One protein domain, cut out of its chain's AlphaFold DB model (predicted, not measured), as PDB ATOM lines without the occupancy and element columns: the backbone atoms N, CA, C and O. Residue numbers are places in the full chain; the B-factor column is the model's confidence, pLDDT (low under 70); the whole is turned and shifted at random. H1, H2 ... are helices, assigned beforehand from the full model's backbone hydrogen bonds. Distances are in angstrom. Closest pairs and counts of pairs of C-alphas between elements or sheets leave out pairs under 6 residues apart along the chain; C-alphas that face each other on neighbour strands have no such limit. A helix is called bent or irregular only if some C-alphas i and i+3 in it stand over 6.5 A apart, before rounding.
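AT A GLANCE: This is residues 174 to 232 of the 233 residues of an uncharacterized protein of Listeria booriae (UniProt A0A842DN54). A short helical hairpin, H1 and H2, has the long kinked helix H3 crossing its turn end, while residues 197 to 212 loop widely from H2 to H3. Residues 224 to 232 stick out as an arm. The printed part has 59 residues, with three named helices, H1, H2, H3, and no named strand: all helix, loose, radius of gyration of the C-alphas 13.0 A, spans 39 by 27 by 17 A.

IN THESE COORDINATES: H1, residues 174 to 185, begins at C-alpha (150.929, 119.309, 178.888) and measures 16.6 A. H2, residues 189 to 196, measures 10.7 A. H3, residues 213 to 230, measures 26.6 A and ends at C-alpha (169.975, 139.234, 180.675). H3 is irregular, C-alphas 217 and 220 being 7.7 A apart, with a kink of 52 degrees near residue 220.

HOW THE PARTS SIT: H1 and H2 touch, closest at C-alphas of Lys 183 and Gly 189, 3.7 A, at a shallow tilt of 31 degrees, opposite ways. H3 touches H2 with residues 216 to 219 alone, about perpendicular at 83 degrees; the closest C-alphas, Gly 189 and Val 216, are 6.8 A apart. H1 and H3 are near each other. Every O i to N i+4 pair is within hydrogen-bond range in H2, 7 of 8 in H1 and 10 of 14 in H3.

THE WHOLE: The farthest C-alphas, Ala 201 and Glu 232, are 40.3 A apart. The printed part has no cut; the H2 to H3 link is long. Residues 200 to 202, 212 and 214 have pLDDT under 70.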
ATOM      1  N   ARG A 174     150.650 118.544 177.668       91.38
ATOM      2  CA  ARG A 174     150.929 119.309 178.888       91.38
ATOM      3  C   ARG A 174     151.470 120.707 178.578       91.38
ATOM      4  O   ARG A 174     151.086 121.661 179.249       91.38
ATOM      5  N   ALA A 175     152.345 120.835 177.580       92.06
ATOM      6  CA  ALA A 175     152.841 122.131 177.130       92.06
ATOM      7  C   ALA A 175     151.726 122.957 176.475       92.06
ATOM      8  O   ALA A 175     151.603 124.135 176.786       92.06
ATOM      9  N   LYS A 176     150.867 122.343 175.647       91.25
ATOM     10  CA  LYS A 176     149.705 123.013 175.042       91.25
ATOM     11  C   LYS A 176     148.769 123.571 176.113       91.25
ATOM     12  O   LYS A 176     148.440 124.751 176.072       91.25
ATOM     13  N   MET A 177     148.420 122.764 177.115       90.56
ATOM     14  CA  MET A 177     147.580 123.188 178.239       90.56
ATOM     15  C   MET A 177     148.224 124.320 179.052       90.56
ATOM     16  O   MET A 177     147.554 125.290 179.404       90.56
ATOM     17  N   ALA A 178     149.530 124.232 179.320       92.19
ATOM     18  CA  ALA A 178     150.255 125.304 179.996       92.19
ATOM     19  C   ALA A 178     150.230 126.600 179.172       92.19
ATOM     20  O   ALA A 178     149.924 127.657 179.715       92.19
ATOM     21  N   LEU A 179     150.492 126.525 177.865       91.88
ATOM     22  CA  LEU A 179     150.445 127.680 176.973       91.88
ATOM     23  C   LEU A 179     149.038 128.278 176.883       91.88
ATOM     24  O   LEU A 179     148.930 129.498 176.894       91.88
ATOM     25  N   GLN A 180     147.977 127.462 176.852       90.19
ATOM     26  CA  GLN A 180     146.591 127.950 176.842       90.19
ATOM     27  C   GLN A 180     146.280 128.796 178.080       90.19
ATOM     28  O   GLN A 180     145.593 129.803 177.962       90.19
ATOM     29  N   PHE A 181     146.813 128.418 179.245       89.62
ATOM     30  CA  PHE A 181     146.645 129.194 180.470       89.62
ATOM     31  C   PHE A 181     147.549 130.433 180.506       89.62
ATOM     32  O   PHE A 181     147.078 131.545 180.744       89.62
ATOM     33  N   PHE A 182     148.854 130.243 180.289       90.12
ATOM     34  CA  PHE A 182     149.852 131.290 180.490       90.12
ATOM     35  C   PHE A 182     149.825 132.364 179.414       90.12
ATOM     36  O   PHE A 182     150.163 133.497 179.743       90.12
ATOM     37  N   LYS A 183     149.376 132.062 178.185       89.31
ATOM     38  CA  LYS A 183     149.226 133.106 177.165       89.31
ATOM     39  C   LYS A 183     148.281 134.216 177.628       89.31
ATOM     40  O   LYS A 183     148.487 135.365 177.290       89.31
ATOM     41  N   GLU A 184     147.274 133.880 178.431       87.44
ATOM     42  CA  GLU A 184     146.271 134.841 178.895       87.44
ATOM     43  C   GLU A 184     146.647 135.488 180.244       87.44
ATOM     44  O   GLU A 184     146.139 136.554 180.588       87.44
ATOM     45  N   MET A 185     147.514 134.839 181.032       86.56
ATOM     46  CA  MET A 185     147.749 135.183 182.444       86.56
ATOM     47  C   MET A 185     149.143 135.728 182.755       86.56
ATOM     48  O   MET A 185     149.334 136.316 183.821       86.56
ATOM     49  N   ALA A 186     150.123 135.503 181.883       87.50
ATOM     50  CA  ALA A 186     151.500 135.935 182.082       87.50
ATOM     51  C   ALA A 186     151.937 136.916 180.985       87.50
ATOM     52  O   ALA A 186     151.420 136.855 179.871       87.50
ATOM     53  N   PRO A 187     152.919 137.795 181.267       86.56
ATOM     54  CA  PRO A 187     153.567 138.582 180.224       86.56
ATOM     55  C   PRO A 187     154.152 137.690 179.123       86.56
ATOM     56  O   PRO A 187     154.538 136.550 179.385       86.56
ATOM     57  N   LEU A 188     154.303 138.255 177.921       88.06
ATOM     58  CA  LEU A 188     154.784 137.556 176.718       88.06
ATOM     59  C   LEU A 188     153.821 136.465 176.227       88.06
ATOM     60  O   LEU A 188     154.236 135.468 175.625       88.06
ATOM     61  N   GLY A 189     152.526 136.663 176.458       90.12
ATOM     62  CA  GLY A 189     151.481 135.757 176.027       90.12
ATOM     63  C   GLY A 189     151.404 135.593 174.512       90.12
ATOM     64  O   GLY A 189     151.045 134.513 174.037       90.12
ATOM     65  N   VAL A 190     151.841 136.594 173.735       90.06
ATOM     66  CA  VAL A 190     151.874 136.536 172.265       90.06
ATOM     67  C   VAL A 190     152.705 135.360 171.753       90.06
ATOM     68  O   VAL A 190     152.345 134.739 170.754       90.06
ATOM     69  N   LEU A 191     153.781 134.990 172.458       89.31
ATOM     70  CA  LEU A 191     154.606 133.838 172.092       89.31
ATOM     71  C   LEU A 191     153.821 132.535 172.247       89.31
ATOM     72  O   LEU A 191     153.852 131.680 171.363       89.31
ATOM     73  N   GLY A 192     153.083 132.400 173.351       90.69
ATOM     74  CA  GLY A 192     152.209 131.253 173.578       90.69
ATOM     75  C   GLY A 192     151.071 131.187 172.565       90.69
ATOM     76  O   GLY A 192     150.770 130.106 172.060       90.69
ATOM     77  N   HIS A 193     150.500 132.336 172.201       90.00
ATOM     78  CA  HIS A 193     149.513 132.432 171.133       90.00
ATOM     79  C   HIS A 193     150.082 131.946 169.786       90.00
ATOM     80  O   HIS A 193     149.482 131.077 169.158       90.00
ATOM     81  N   TYR A 194     151.269 132.407 169.372       89.38
ATOM     82  CA  TYR A 194     151.903 131.964 168.121       89.38
ATOM     83  C   TYR A 194     152.240 130.476 168.092       89.38
ATOM     84  O   TYR A 194     152.055 129.823 167.065       89.38
ATOM     85  N   LEU A 195     152.721 129.927 169.206       90.00
ATOM     86  CA  LEU A 195     153.015 128.500 169.310       90.00
ATOM     87  C   LEU A 195     151.742 127.655 169.180       90.00
ATOM     88  O   LEU A 195     151.747 126.642 168.487       90.00
ATOM     89  N   LEU A 196     150.637 128.091 169.790       89.56
ATOM     90  CA  LEU A 196     149.356 127.386 169.712       89.56
ATOM     91  C   LEU A 196     148.658 127.535 168.356       89.56
ATOM     92  O   LEU A 196     147.913 126.639 167.981       89.56
ATOM     93  N   GLN A 197     148.917 128.600 167.590       85.81
ATOM     94  CA  GLN A 197     148.374 128.752 166.231       85.81
ATOM     95  C   GLN A 197     148.872 127.685 165.244       85.81
ATOM     96  O   GLN A 197     148.256 127.483 164.197       85.81
ATOM     97  N   GLN A 198     149.976 126.996 165.552       78.38
ATOM     98  CA  GLN A 198     150.452 125.863 164.750       78.38
ATOM     99  C   GLN A 198     149.563 124.622 164.912       78.38
ATOM    100  O   GLN A 198     149.582 123.725 164.068       78.38
ATOM    101  N   GLU A 199     148.770 124.579 165.979       78.19
ATOM    102  CA  GLU A 199     147.846 123.500 166.286       78.19
ATOM    103  C   GLU A 199     146.465 123.822 165.698       78.19
ATOM    104  O   GLU A 199     145.972 124.949 165.762       78.19
ATOM    105  N   ARG A 200     145.805 122.823 165.108       65.06
ATOM    106  CA  ARG A 200     144.439 123.009 164.604       65.06
ATOM    107  C   ARG A 200     143.468 123.059 165.782       65.06
ATOM    108  O   ARG A 200     143.408 122.094 166.531       65.06
ATOM    109  N   ALA A 201     142.708 124.155 165.873       61.72
ATOM    110  CA  ALA A 201     141.509 124.333 166.700       61.72
ATOM    111  C   ALA A 201     141.587 123.663 168.084       61.72
ATOM    112  O   ALA A 201     141.022 122.595 168.313       61.72
ATOM    113  N   LEU A 202     142.300 124.308 169.007       67.12
ATOM    114  CA  LEU A 202     142.257 123.948 170.418       67.12
ATOM    115  C   LEU A 202     141.228 124.831 171.117       67.12
ATOM    116  O   LEU A 202     141.497 126.008 171.367       67.12
ATOM    117  N   ASP A 203     140.078 124.259 171.465       72.19
ATOM    118  CA  ASP A 203     139.143 124.936 172.356       72.19
ATOM    119  C   ASP A 203     139.827 125.176 173.707       72.19
ATOM    120  O   ASP A 203     140.495 124.296 174.270       72.19
ATOM    121  N   SER A 204     139.712 126.402 174.217       75.31
ATOM    122  CA  SER A 204     140.235 126.717 175.542       75.31
ATOM    123  C   SER A 204     139.386 126.017 176.597       75.31
ATOM    124  O   SER A 204     138.165 126.153 176.621       75.31
ATOM    125  N   VAL A 205     140.041 125.303 177.508       82.62
ATOM    126  CA  VAL A 205     139.400 124.719 178.697       82.62
ATOM    127  C   VAL A 205     139.342 125.707 179.871       82.62
ATOM    128  O   VAL A 205     138.856 125.359 180.945       82.62
ATOM    129  N   PHE A 206     139.857 126.928 179.685       86.19
ATOM    130  CA  PHE A 206     139.946 127.957 180.716       86.19
ATOM    131  C   PHE A 206     138.931 129.078 180.495       86.19
ATOM    132  O   PHE A 206     138.698 129.529 179.376       86.19
ATOM    133  N   SER A 207     138.383 129.566 181.606       81.75
ATOM    134  CA  SER A 207     137.533 130.753 181.673       81.75
ATOM    135  C   SER A 207     138.109 131.732 182.687       81.75
ATOM    136  O   SER A 207     138.528 131.316 183.772       81.75
ATOM    137  N   TYR A 208     138.072 133.024 182.378       79.12
ATOM    138  CA  TYR A 208     138.679 134.060 183.208       79.12
ATOM    139  C   TYR A 208     137.616 134.994 183.775       79.12
ATOM    140  O   TYR A 208     136.689 135.404 183.083       79.12
ATOM    141  N   LYS A 209     137.757 135.352 185.054       73.69
ATOM    142  CA  LYS A 209     136.901 136.340 185.716       73.69
ATOM    143  C   LYS A 209     137.649 137.672 185.769       73.69
ATOM    144  O   LYS A 209     138.688 137.737 186.418       73.69
ATOM    145  N   HIS A 210     137.102 138.715 185.140       70.44
ATOM    146  CA  HIS A 210     137.732 140.039 184.975       70.44
ATOM    147  C   HIS A 210     139.014 140.001 184.126       70.44
ATOM    148  O   HIS A 210     140.127 140.149 184.628       70.44
ATOM    149  N   TYR A 211     138.849 139.784 182.823       72.00
ATOM    150  CA  TYR A 211     139.960 139.658 181.888       72.00
ATOM    151  C   TYR A 211     140.560 141.023 181.485       72.00
ATOM    152  O   TYR A 211     139.842 141.902 181.007       72.00
ATOM    153  N   PHE A 212     141.875 141.211 181.667       69.69
ATOM    154  CA  PHE A 212     142.576 142.470 181.365       69.69
ATOM    155  C   PHE A 212     143.523 142.327 180.169       69.69
ATOM    156  O   PHE A 212     144.674 141.909 180.297       69.69
ATOM    157  N   VAL A 213     143.058 142.775 179.004       73.19
ATOM    158  CA  VAL A 213     143.740 142.583 177.711       73.19
ATOM    159  C   VAL A 213     145.003 143.432 177.496       73.19
ATOM    160  O   VAL A 213     145.758 143.196 176.556       73.19
ATOM    161  N   MET A 214     145.233 144.440 178.342       66.44
ATOM    162  CA  MET A 214     146.111 145.578 178.033       66.44
ATOM    163  C   MET A 214     147.604 145.274 177.959       66.44
ATOM    164  O   MET A 214     148.315 145.920 177.190       66.44
ATOM    165  N   HIS A 215     148.089 144.312 178.743       77.94
ATOM    166  CA  HIS A 215     149.522 144.026 178.816       77.94
ATOM    167  C   HIS A 215     150.083 143.532 177.476       77.94
ATOM    168  O   HIS A 215     151.235 143.823 177.161       77.94
ATOM    169  N   VAL A 216     149.248 142.881 176.654       85.81
ATOM    170  CA  VAL A 216     149.643 142.312 175.360       85.81
ATOM    171  C   VAL A 216     150.214 143.368 174.418       85.81
ATOM    172  O   VAL A 216     151.180 143.099 173.715       85.81
ATOM    173  N   LEU A 217     149.690 144.598 174.414       86.00
ATOM    174  CA  LEU A 217     150.216 145.661 173.547       86.00
ATOM    175  C   LEU A 217     151.654 146.073 173.916       86.00
ATOM    176  O   LEU A 217     152.387 146.560 173.056       86.00
ATOM    177  N   GLU A 218     152.080 145.851 175.162       86.94
ATOM    178  CA  GLU A 218     153.398 146.242 175.677       86.94
ATOM    179  C   GLU A 218     154.416 145.101 175.724       86.94
ATOM    180  O   GLU A 218     155.536 145.300 176.192       86.94
ATOM    181  N   GLU A 219     154.081 143.912 175.219       88.88
ATOM    182  CA  GLU A 219     154.959 142.742 175.354       88.88
ATOM    183  C   GLU A 219     156.328 142.917 174.692       88.88
ATOM    184  O   GLU A 219     157.299 142.351 175.183       88.88
ATOM    185  N   GLN A 220     156.454 143.768 173.664       87.69
ATOM    186  CA  GLN A 220     157.759 144.070 173.058       87.69
ATOM    187  C   GLN A 220     158.658 144.775 174.071       87.69
ATOM    188  O   GLN A 220     159.817 144.423 174.213       87.69
ATOM    189  N   VAL A 221     158.103 145.736 174.816       89.00
ATOM    190  CA  VAL A 221     158.849 146.469 175.845       89.00
ATOM    191  C   VAL A 221     159.249 145.517 176.968       89.00
ATOM    192  O   VAL A 221     160.366 145.590 177.467       89.00
ATOM    193  N   CYS A 222     158.356 144.600 177.350       89.94
ATOM    194  CA  CYS A 222     158.672 143.571 178.337       89.94
ATOM    195  C   CYS A 222     159.832 142.679 177.872       89.94
ATOM    196  O   CYS A 222     160.757 142.443 178.648       89.94
ATOM    197  N   LEU A 223     159.820 142.240 176.611       90.38
ATOM    198  CA  LEU A 223     160.899 141.447 176.029       90.38
ATOM    199  C   LEU A 223     162.219 142.228 175.998       90.38
ATOM    200  O   LEU A 223     163.218 141.723 176.501       90.38
ATOM    201  N   ASP A 224     162.203 143.466 175.499       91.19
ATOM    202  CA  ASP A 224     163.390 144.326 175.413       91.19
ATOM    203  C   ASP A 224     164.035 144.528 176.800       91.19
ATOM    204  O   ASP A 224     165.258 144.479 176.945       91.19
ATOM    205  N   LEU A 225     163.219 144.710 177.847       92.69
ATOM    206  CA  LEU A 225     163.693 144.831 179.230       92.69
ATOM    207  C   LEU A 225     164.316 143.529 179.747       92.69
ATOM    208  O   LEU A 225     165.361 143.564 180.392       92.69
ATOM    209  N   LEU A 226     163.698 142.379 179.473       92.31
ATOM    210  CA  LEU A 226     164.239 141.078 179.875       92.31
ATOM    211  C   LEU A 226     165.560 140.769 179.164       92.31
ATOM    212  O   LEU A 226     166.477 140.222 179.777       92.31
ATOM    213  N   GLU A 227     165.679 141.143 177.891       93.50
ATOM    214  CA  GLU A 227     166.921 141.030 177.131       93.50
ATOM    215  C   GLU A 227     168.018 141.946 177.683       93.50
ATOM    216  O   GLU A 227     169.157 141.498 177.825       93.50
ATOM    217  N   ALA A 228     167.686 143.187 178.054       95.50
ATOM    218  CA  ALA A 228     168.620 144.114 178.691       95.50
ATOM    219  C   ALA A 228     169.122 143.581 180.044       95.50
ATOM    220  O   ALA A 228     170.331 143.482 180.244       95.50
ATOM    221  N   ILE A 229     168.212 143.113 180.910       95.75
ATOM    222  CA  ILE A 229     168.554 142.481 182.195       95.75
ATOM    223  C   ILE A 229     169.478 141.280 181.976       95.75
ATOM    224  O   ILE A 229     170.502 141.156 182.644       95.75
ATOM    225  N   ARG A 230     169.147 140.401 181.020       94.81
ATOM    226  CA  ARG A 230     169.975 139.234 180.675       94.81
ATOM    227  C   ARG A 230     171.362 139.632 180.167       94.81
ATOM    228  O   ARG A 230     172.311 138.879 180.361       94.81
ATOM    229  N   ALA A 231     171.467 140.768 179.487       95.94
ATOM    230  CA  ALA A 231     172.717 141.315 178.979       95.94
ATOM    231  C   ALA A 231     173.469 142.188 180.001       95.94
ATOM    232  O   ALA A 231     174.498 142.753 179.630       95.94
ATOM    233  N   GLU A 232     172.970 142.305 181.238       91.69
ATOM    234  CA  GLU A 232     173.499 143.183 182.290       91.69
ATOM    235  C   GLU A 232     173.608 144.658 181.846       91.69
ATOM    236  O   GLU A 232     174.608 145.333 182.104       91.69
TER     237      GLU A 232